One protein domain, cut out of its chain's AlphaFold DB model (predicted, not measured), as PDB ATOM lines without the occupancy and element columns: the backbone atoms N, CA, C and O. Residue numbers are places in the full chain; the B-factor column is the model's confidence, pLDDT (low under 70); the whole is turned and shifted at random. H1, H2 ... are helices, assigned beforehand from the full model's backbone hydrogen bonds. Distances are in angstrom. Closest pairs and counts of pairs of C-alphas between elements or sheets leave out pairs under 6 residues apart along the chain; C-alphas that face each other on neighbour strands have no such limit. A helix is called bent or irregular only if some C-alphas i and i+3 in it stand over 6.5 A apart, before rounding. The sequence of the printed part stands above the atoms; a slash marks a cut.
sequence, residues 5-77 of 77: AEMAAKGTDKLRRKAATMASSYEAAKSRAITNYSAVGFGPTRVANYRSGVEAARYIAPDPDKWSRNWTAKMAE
ATOM      1  N   ALA A   5      72.877  80.833  64.605       95.94
ATOM      2  CA  ALA A   5      73.008  79.750  65.577       95.94
ATOM      3  C   ALA A   5      74.309  79.849  66.396       95.94
ATOM      4  O   ALA A   5      74.274  79.738  67.622       95.94
ATOM      5  N   GLU A   6      75.446  80.125  65.750       97.75
ATOM      6  CA  GLU A   6      76.734  80.301  66.439       97.75
ATOM      7  C   GLU A   6      76.730  81.532  67.358       97.75
ATOM      8  O   GLU A   6      77.250  81.488  68.477       97.75
ATOM      9  N   MET A   7      76.110  82.632  66.920       97.88
ATOM     10  CA  MET A   7      75.960  83.833  67.746       97.88
ATOM     11  C   MET A   7      75.043  83.591  68.952       97.88
ATOM     12  O   MET A   7      75.379  84.008  70.066       97.88
ATOM     13  N   ALA A   8      73.934  82.873  68.755       97.69
ATOM     14  CA  ALA A   8      73.019  82.484  69.820       97.69
ATOM     15  C   ALA A   8      73.720  81.575  70.841       97.69
ATOM     16  O   ALA A   8      73.697  81.878  72.032       97.69
ATOM     17  N   ALA A   9      74.426  80.530  70.399       97.75
ATOM     18  CA  ALA A   9      75.178  79.635  71.281       97.75
ATOM     19  C   ALA A   9      76.206  80.399  72.132       97.75
ATOM     20  O   ALA A   9      76.229  80.273  73.360       97.75
ATOM     21  N   LYS A  10      76.984  81.292  71.503       97.81
ATOM     22  CA  LYS A  10      77.954  82.148  72.201       97.81
ATOM     23  C   LYS A  10      77.298  83.012  73.282       97.81
ATOM     24  O   LYS A  10      77.869  83.192  74.363       97.81
ATOM     25  N   GLY A  11      76.131  83.587  72.995       97.12
ATOM     26  CA  GLY A  11      75.392  84.408  73.950       97.12
ATOM     27  C   GLY A  11      74.800  83.593  75.101       97.12
ATOM     28  O   GLY A  11      74.963  83.988  76.257       97.12
ATOM     29  N   THR A  12      74.225  82.424  74.808       97.81
ATOM     30  CA  THR A  12      73.678  81.494  75.805       97.81
ATOM     31  C   THR A  12      74.761  81.069  76.786       97.81
ATOM     32  O   THR A  12      74.583  81.182  77.998       97.81
ATOM     33  N   ASP A  13      75.927  80.671  76.283       97.69
ATOM     34  CA  ASP A  13      77.062  80.273  77.113       97.69
ATOM     35  C   ASP A  13      77.566  81.415  77.994       97.69
ATOM     36  O   ASP A  13      77.886  81.226  79.171       97.69
ATOM     37  N   LYS A  14      77.614  82.635  77.451       97.19
ATOM     38  CA  LYS A  14      77.989  83.820  78.226       97.19
ATOM     39  C   LYS A  14      76.979  84.101  79.338       97.19
ATOM     40  O   LYS A  14      77.395  84.451  80.441       97.19
ATOM     41  N   LEU A  15      75.685  83.960  79.059       97.06
ATOM     42  CA  LEU A  15      74.623  84.168  80.038       97.06
ATOM     43  C   LEU A  15      74.666  83.102  81.139       97.06
ATOM     44  O   LEU A  15      74.656  83.458  82.316       97.06
ATOM     45  N   ARG A  16      74.835  81.824  80.774       96.44
ATOM     46  CA  ARG A  16      75.014  80.711  81.723       96.44
ATOM     47  C   ARG A  16      76.197  80.953  82.661       96.44
ATOM     48  O   ARG A  16      76.031  80.887  83.874       96.44
ATOM     49  N   ARG A  17      77.364  81.334  82.124       95.62
ATOM     50  CA  ARG A  17      78.552  81.647  82.943       95.62
ATOM     51  C   ARG A  17      78.328  82.814  83.908       95.62
ATOM     52  O   ARG A  17      78.883  82.817  85.000       95.62
ATOM     53  N   LYS A  18      77.536  83.814  83.515       96.00
ATOM     54  CA  LYS A  18      77.275  85.005  84.337       96.00
ATOM     55  C   LYS A  18      76.171  84.817  85.373       96.00
ATOM     56  O   LYS A  18      76.118  85.609  86.311       96.00
ATOM     57  N   ALA A  19      75.312  83.810  85.224       93.38
ATOM     58  CA  ALA A  19      74.120  83.644  86.052       93.38
ATOM     59  C   ALA A  19      74.442  83.619  87.558       93.38
ATOM     60  O   ALA A  19      73.787  84.317  88.333       93.38
ATOM     61  N   ALA A  20      75.497  82.898  87.955       91.19
ATOM     62  CA  ALA A  20      75.946  82.842  89.346       91.19
ATOM     63  C   ALA A  20      76.424  84.212  89.858       91.19
ATOM     64  O   ALA A  20      75.991  84.673  90.911       91.19
ATOM     65  N   THR A  21      77.260  84.917  89.086       96.56
ATOM     66  CA  THR A  21      77.751  86.253  89.458       96.56
ATOM     67  C   THR A  21      76.618  87.271  89.573       96.56
ATOM     68  O   THR A  21      76.670  88.138  90.444       96.56
ATOM     69  N   MET A  22      75.592  87.174  88.725       97.38
ATOM     70  CA  MET A  22      74.413  88.040  88.790       97.38
ATOM     71  C   MET A  22      73.637  87.837  90.096       97.38
ATOM     72  O   MET A  22      73.313  88.826  90.750       97.38
ATOM     73  N   ALA A  23      73.414  86.584  90.508       96.44
ATOM     74  CA  ALA A  23      72.752  86.265  91.772       96.44
ATOM     75  C   ALA A  23      73.533  86.821  92.975       96.44
ATOM     76  O   ALA A  23      72.987  87.581  93.773       96.44
ATOM     77  N   SER A  24      74.838  86.535  93.058       96.50
ATOM     78  CA  SER A  24      75.684  87.039  94.147       96.50
ATOM     79  C   SER A  24      75.731  88.569  94.185       96.50
ATOM     80  O   SER A  24      75.692  89.174  95.255       96.50
ATOM     81  N   SER A  25      75.789  89.211  93.015       97.25
ATOM     82  CA  SER A  25      75.817  90.674  92.915       97.25
ATOM     83  C   SER A  25      74.495  91.310  93.340       97.25
ATOM     84  O   SER A  25      74.517  92.373  93.961       97.25
ATOM     85  N   TYR A  26      73.363  90.670  93.026       98.00
ATOM     86  CA  TYR A  26      72.035  91.106  93.459       98.00
ATOM     87  C   TYR A  26      71.922  91.077  94.985       98.00
ATOM     88  O   TYR A  26      71.621  92.104  95.590       98.00
ATOM     89  N   GLU A  27      72.249  89.946  95.616       96.94
ATOM     90  CA  GLU A  27      72.168  89.816  97.076       96.94
ATOM     91  C   GLU A  27      73.103  90.808  97.784       96.94
ATOM     92  O   GLU A  27      72.694  91.509  98.710       96.94
ATOM     93  N   ALA A  28      74.330  90.979  97.278       95.56
ATOM     94  CA  ALA A  28      75.264  91.975  97.803       95.56
ATOM     95  C   ALA A  28      74.772  93.429  97.630       95.56
ATOM     96  O   ALA A  28      75.174  94.317  98.387       95.56
ATOM     97  N   ALA A  29      73.923  93.708  96.635       98.00
ATOM     98  CA  ALA A  29      73.377  95.042  96.398       98.00
ATOM     99  C   ALA A  29      72.241  95.412  97.363       98.00
ATOM    100  O   ALA A  29      72.059  96.604  97.617       98.00
ATOM    101  N   LYS A  30      71.525  94.435  97.939       98.12
ATOM    102  CA  LYS A  30      70.385  94.673  98.845       98.12
ATOM    103  C   LYS A  30      70.765  95.568 100.024       98.12
ATOM    104  O   LYS A  30      70.114  96.582 100.264       98.12
ATOM    105  N   SER A  31      71.870  95.248 100.698       96.19
ATOM    106  CA  SER A  31      72.369  96.041 101.831       96.19
ATOM    107  C   SER A  31      72.699  97.483 101.423       96.19
ATOM    108  O   SER A  31      72.242  98.433 102.058       96.19
ATOM    109  N   ARG A  32      73.400  97.673 100.294       97.19
ATOM    110  CA  ARG A  32      73.723  99.017  99.779       97.19
ATOM    111  C   ARG A  32      72.471  99.818  99.430       97.19
ATOM    112  O   ARG A  32      72.412 101.009  99.720       97.19
ATOM    113  N   ALA A  33      71.472  99.173  98.833       97.69
ATOM    114  CA  ALA A  33      70.211  99.808  98.479       97.69
ATOM    115  C   ALA A  33      69.470 100.320  99.728       97.69
ATOM    116  O   ALA A  33      69.052 101.475  99.759       97.69
ATOM    117  N   ILE A  34      69.386  99.501 100.783       97.69
ATOM    118  CA  ILE A  34      68.768  99.871 102.067       97.69
ATOM    119  C   ILE A  34      69.509 101.046 102.720       97.69
ATOM    120  O   ILE A  34      68.870 102.019 103.132       97.69
ATOM    121  N   THR A  35      70.839 100.975 102.795       97.62
ATOM    122  CA  THR A  35      71.676 102.033 103.382       97.62
ATOM    123  C   THR A  35      71.488 103.356 102.650       97.62
ATOM    124  O   THR A  35      71.176 104.371 103.273       97.62
ATOM    125  N   ASN A  36      71.597 103.340 101.321       97.81
ATOM    126  CA  ASN A  36      71.503 104.554 100.519       97.81
ATOM    127  C   ASN A  36      70.091 105.145 100.547       97.81
ATOM    128  O   ASN A  36      69.951 106.355 100.680       97.81
ATOM    129  N   TYR A  37      69.044 104.316 100.487       97.75
ATOM    130  CA  TYR A  37      67.662 104.794 100.581       97.75
ATOM    131  C   TYR A  37      67.374 105.453 101.938       97.75
ATOM    132  O   TYR A  37      66.707 106.484 102.002       97.75
ATOM    133  N   SER A  38      67.920 104.889 103.023       96.75
ATOM    134  CA  SER A  38      67.789 105.456 104.372       96.75
ATOM    135  C   SER A  38      68.456 106.831 104.486       96.75
ATOM    136  O   SER A  38      67.909 107.724 105.130       96.75
ATOM    137  N   ALA A  39      69.600 107.021 103.822       97.50
ATOM    138  CA  ALA A  39      70.357 108.272 103.846       97.50
ATOM    139  C   ALA A  39      69.647 109.450 103.151       97.50
ATOM    140  O   ALA A  39      69.959 110.599 103.447       97.50
ATOM    141  N   VAL A  40      68.675 109.192 102.264       96.38
ATOM    142  CA  VAL A  40      67.923 110.255 101.565       96.38
ATOM    143  C   VAL A  40      66.972 111.018 102.500       96.38
ATOM    144  O   VAL A  40      66.623 112.160 102.222       96.38
ATOM    145  N   GLY A  41      66.551 110.421 103.622       92.06
ATOM    146  CA  GLY A  41      65.716 111.114 104.611       92.06
ATOM    147  C   GLY A  41      64.211 111.120 104.313       92.06
ATOM    148  O   GLY A  41      63.498 112.013 104.757       92.06
ATOM    149  N   PHE A  42      63.680 110.106 103.620       93.94
ATOM    150  CA  PHE A  42      62.243 109.984 103.292       93.94
ATOM    151  C   PHE A  42      61.291 109.740 104.485       93.94
ATOM    152  O   PHE A  42      60.095 109.507 104.287       93.94
ATOM    153  N   GLY A  43      61.798 109.788 105.716       97.06
ATOM    154  CA  GLY A  43      61.051 109.502 106.937       97.06
ATOM    155  C   GLY A  43      60.989 108.005 107.286       97.06
ATOM    156  O   GLY A  43      61.139 107.138 106.416       97.06
ATOM    157  N   PRO A  44      60.756 107.681 108.569       97.00
ATOM    158  CA  PRO A  44      60.960 106.336 109.110       97.00
ATOM    159  C   PRO A  44      60.040 105.279 108.488       97.00
ATOM    160  O   PRO A  44      60.500 104.188 108.162       97.00
ATOM    161  N   THR A  45      58.765 105.601 108.248       98.06
ATOM    162  CA  THR A  45      57.792 104.643 107.693       98.06
ATOM    163  C   THR A  45      58.161 104.197 106.278       98.06
ATOM    164  O   THR A  45      58.127 103.007 105.973       98.06
ATOM    165  N   ARG A  46      58.561 105.132 105.401       97.88
ATOM    166  CA  ARG A  46      58.946 104.797 104.018       97.88
ATOM    167  C   ARG A  46      60.226 103.971 103.986       97.88
ATOM    168  O   ARG A  46      60.298 102.998 103.243       97.88
ATOM    169  N   VAL A  47      61.201 104.321 104.824       98.19
ATOM    170  CA  VAL A  47      62.455 103.570 104.961       98.19
ATOM    171  C   VAL A  47      62.205 102.148 105.470       98.19
ATOM    172  O   VAL A  47      62.766 101.206 104.914       98.19
ATOM    173  N   ALA A  48      61.335 101.970 106.468       98.25
ATOM    174  CA  ALA A  48      60.979 100.650 106.992       98.25
ATOM    175  C   ALA A  48      60.287  99.773 105.933       98.25
ATOM    176  O   ALA A  48      60.693  98.631 105.719       98.25
ATOM    177  N   ASN A  49      59.306 100.327 105.213       98.44
ATOM    178  CA  ASN A  49      58.609  99.613 104.141       98.44
ATOM    179  C   ASN A  49      59.559  99.232 102.997       98.44
ATOM    180  O   ASN A  49      59.520  98.104 102.509       98.44
ATOM    181  N   TYR A  50      60.446 100.149 102.594       98.25
ATOM    182  CA  TYR A  50      61.457  99.878 101.571       98.25
ATOM    183  C   TYR A  50      62.405  98.757 102.000       98.25
ATOM    184  O   TYR A  50      62.639  97.826 101.231       98.25
ATOM    185  N   ARG A  51      62.913  98.816 103.238       98.25
ATOM    186  CA  ARG A  51      63.775  97.773 103.801       98.25
ATOM    187  C   ARG A  51      63.098  96.408 103.748       98.25
ATOM    188  O   ARG A  51      63.678  95.490 103.182       98.25
ATOM    189  N   SER A  52      61.873  96.306 104.261       98.44
ATOM    190  CA  SER A  52      61.111  95.053 104.259       98.44
ATOM    191  C   SER A  52      60.907  94.510 102.840       98.44
ATOM    192  O   SER A  52      61.122  93.324 102.591       98.44
ATOM    193  N   GLY A  53      60.578  95.387 101.885       98.38
ATOM    194  CA  GLY A  53      60.435  95.013 100.480       98.38
ATOM    195  C   GLY A  53      61.735  94.485  99.871       98.38
ATOM    196  O   GLY A  53      61.723  93.447  99.212       98.38
ATOM    197  N   VAL A  54      62.864  95.156 100.116       98.25
ATOM    198  CA  VAL A  54      64.175  94.694  99.641       98.25
ATOM    199  C   VAL A  54      64.544  93.366 100.293       98.25
ATOM    200  O   VAL A  54      64.928  92.447  99.582       98.25
ATOM    201  N   GLU A  55      64.401  93.220 101.609       97.81
ATOM    202  CA  GLU A  55      64.710  91.978 102.330       97.81
ATOM    203  C   GLU A  55      63.922  90.783 101.780       97.81
ATOM    204  O   GLU A  55      64.523  89.741 101.500       97.81
ATOM    205  N   ALA A  56      62.620  90.961 101.532       98.06
ATOM    206  CA  ALA A  56      61.740  89.937 100.974       98.06
ATOM    207  C   ALA A  56      61.983  89.646  99.481       98.06
ATOM    208  O   ALA A  56      61.619  88.569  98.996       98.06
ATOM    209  N   ALA A  57      62.581  90.583  98.741       97.94
ATOM    210  CA  ALA A  57      62.824  90.426  97.316       97.94
ATOM    211  C   ALA A  57      63.822  89.294  97.036       97.94
ATOM    212  O   ALA A  57      64.837  89.129  97.725       97.94
ATOM    213  N   ARG A  58      63.519  88.516  95.993       97.00
ATOM    214  CA  ARG A  58      64.304  87.359  95.557       97.00
ATOM    215  C   ARG A  58      64.852  87.600  94.162       97.00
ATOM    216  O   ARG A  58      64.128  88.072  93.283       97.00
ATOM    217  N   TYR A  59      66.104  87.214  93.946       96.94
ATOM    218  CA  TYR A  59      66.668  87.160  92.607       96.94
ATOM    219  C   TYR A  59      65.920  86.130  91.750       96.94
ATOM    220  O   TYR A  59      65.772  84.972  92.143       96.94
ATOM    221  N   ILE A  60      65.486  86.545  90.560       96.25
ATOM    222  CA  ILE A  60      64.932  85.648  89.546       96.25
ATOM    223  C   ILE A  60      65.995  85.453  88.472       96.25
ATOM    224  O   ILE A  60      66.386  86.404  87.792       96.25
ATOM    225  N   ALA A  61      66.478  84.219  88.338       95.44
ATOM    226  CA  ALA A  61      67.507  83.900  87.363       95.44
ATOM    227  C   ALA A  61      66.984  84.075  85.925       95.44
ATOM    228  O   ALA A  61      65.837  83.720  85.639       95.44
ATOM    229  N   PRO A  62      67.809  84.598  85.001       95.00
ATOM    230  CA  PRO A  62      67.464  84.611  83.591       95.00
ATOM    231  C   PRO A  62      67.399  83.177  83.061       95.00
ATOM    232  O   PRO A  62      68.225  82.346  83.431       95.00
ATOM    233  N   ASP A  63      66.456  82.921  82.158       96.50
ATOM    234  CA  ASP A  63      66.343  81.664  81.416       96.50
ATOM    235  C   ASP A  63      67.157  81.773  80.110       96.50
ATOM    236  O   ASP A  63      66.737  82.486  79.185       96.50
ATOM    237  N   PRO A  64      68.329  81.112  80.013       96.81
ATOM    238  CA  PRO A  64      69.189  81.222  78.842       96.81
ATOM    239  C   PRO A  64      68.585  80.584  77.593       96.81
ATOM    240  O   PRO A  64      68.847  81.046  76.483       96.81
ATOM    241  N   ASP A  65      67.749  79.560  77.755       96.81
ATOM    242  CA  ASP A  65      67.155  78.847  76.631       96.81
ATOM    243  C   ASP A  65      65.995  79.661  76.054       96.81
ATOM    244  O   ASP A  65      65.872  79.803  74.836       96.81
ATOM    245  N   LYS A  66      65.182  80.288  76.917       97.62
ATOM    246  CA  LYS A  66      64.187  81.284  76.492       97.62
ATOM    247  C   LYS A  66      64.849  82.465  75.793       97.62
ATOM    248  O   LYS A  66      64.359  82.895  74.750       97.62
ATOM    249  N   TRP A  67      65.953  82.974  76.342       97.81
ATOM    250  CA  TRP A  67      66.722  84.038  75.700       97.81
ATOM    251  C   TRP A  67      67.183  83.618  74.296       97.81
ATOM    252  O   TRP A  67      66.952  84.352  73.340       97.81
ATOM    253  N   SER A  68      67.749  82.415  74.158       97.94
ATOM    254  CA  SER A  68      68.256  81.893  72.886       97.94
ATOM    255  C   SER A  68      67.164  81.764  71.820       97.94
ATOM    256  O   SER A  68      67.355  82.222  70.690       97.94
ATOM    257  N   ARG A  69      65.997  81.207  72.186       97.88
ATOM    258  CA  ARG A  69      64.842  81.072  71.280       97.88
ATOM    259  C   ARG A  69      64.358  82.429  70.776       97.88
ATOM    260  O   ARG A  69      64.226  82.621  69.571       97.88
ATOM    261  N   ASN A  70      64.148  83.378  71.687       97.88
ATOM    262  CA  ASN A  70      63.636  84.702  71.335       97.88
ATOM    263  C   ASN A  70      64.639  85.504  70.500       97.88
ATOM    264  O   ASN A  70      64.252  86.185  69.556       97.88
ATOM    265  N   TRP A  71      65.928  85.422  70.837       98.06
ATOM    266  CA  TRP A  71      66.970  86.130  70.100       98.06
ATOM    267  C   TRP A  71      67.124  85.582  68.679       98.06
ATOM    268  O   TRP A  71      67.171  86.355  67.729       98.06
ATOM    269  N   THR A  72      67.128  84.255  68.522       97.94
ATOM    270  CA  THR A  72      67.193  83.607  67.202       97.94
ATOM    271  C   THR A  72      66.003  84.003  66.335       97.94
ATOM    272  O   THR A  72      66.204  84.387  65.188       97.94
ATOM    273  N   ALA A  73      64.785  83.968  66.893       97.81
ATOM    274  CA  ALA A  73      63.581  84.399  66.186       97.81
ATOM    275  C   ALA A  73      63.693  85.858  65.721       97.81
ATOM    276  O   ALA A  73      63.435  86.144  64.560       97.81
ATOM    277  N   LYS A  74      64.168  86.757  66.595       97.75
ATOM    278  CA  LYS A  74      64.308  88.182  66.275       97.75
ATOM    279  C   LYS A  74      65.329  88.465  65.170       97.75
ATOM    280  O   LYS A  74      65.149  89.398  64.400       97.75
ATOM    281  N   MET A  75      66.420  87.707  65.120       97.25
ATOM    282  CA  MET A  75      67.477  87.909  64.121       97.25
ATOM    283  C   MET A  75      67.156  87.286  62.756       97.25
ATOM    284  O   MET A  75      67.900  87.530  61.810       97.25
ATOM    285  N   ALA A  76      66.116  86.454  62.677       93.81
ATOM    286  CA  ALA A  76      65.650  85.824  61.445       93.81
ATOM    287  C   ALA A  76      64.506  86.598  60.755       93.81
ATOM    288  O   ALA A  76      64.049  86.158  59.701       93.81
ATOM    289  N   GLU A  77      64.037  87.698  61.360       92.25
ATOM    290  CA  GLU A  77      63.128  88.683  60.746       92.25
ATOM    291  C   GLU A  77      63.827  89.472  59.630       92.25
ATOM    292  O   GLU A  77      63.161  89.722  58.601       92.25
TER     293      GLU A  77
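Overview. This is residues 5 to 77 of the 77 residues of an uncharacterized protein of marine sediment metagenome (UniProt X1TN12). A long bent helix, H1, runs the length of a rod, and two shorter helices pack on it near its two ends: H2 folds back on the arm H1b as a helical hairpin, and H3 packs on the arm H1a. Residues 57 to 63 span the distance between H2 and H3, which stay apart. The printed part has 73 residues with three named helices, in the order H1, H2, H3, and no named strand; its class is all helix. It is extended, with a radius of gyration of the C-alphas of 17.9 A, and spans 52 by 25 by 18 A.

Along the chain. Find C-alpha 5 at (73.008, 79.750, 65.577), where H1, residues 5 to 39, begins. By its hydrogen bonds it was assigned as one helix, but it is bent: C-alphas 17 and 20 are 7.0 A apart. Its arm H1a, residues 5 to 17, is 18.3 A long; its arm H1b, residues 20 to 39, is 29.8 A long and ends at C-alpha 39, (70.357, 108.272, 103.846). Next come H2, residues 44 to 56, 18.3 A, and H3, residues 64 to 75, 16.3 A, which ends at C-alpha 75, (67.477, 87.909, 64.121).

Arrangement. Start at the bend, where H1a and H1b stand at a steep tilt of 57 degrees. Near residue 31, H1b has a kink of 31 degrees. With residues 30 to 38 alone H1b touches H2, opposite ways at a shallow tilt of 8 degrees; look at Ile 34 and Arg 51, their closest C-alphas, 5.7 A apart. H1a touches H3, opposite ways at a shallow tilt of 31 degrees; their closest C-alphas, of Thr 12 and Pro 64, are 5.4 A apart. H1b and H3 are apart. Every O i to N i+4 pair is within hydrogen-bond range in H1a, H2 and H3, and 14 of 16 in H1b.

Size, cuts and confidence. The C-alphas of Glu 6 and Pro 44 are the two farthest apart, at 52.4 A. The printed part has no cut. The link from H1 to H2 is tight, and residues 40 to 45, of which 44 and 45 belong to H2, stand free. The link from H2 to H3 is short. The mean pLDDT of the printed part is 97.0, and no printed residue is under 70.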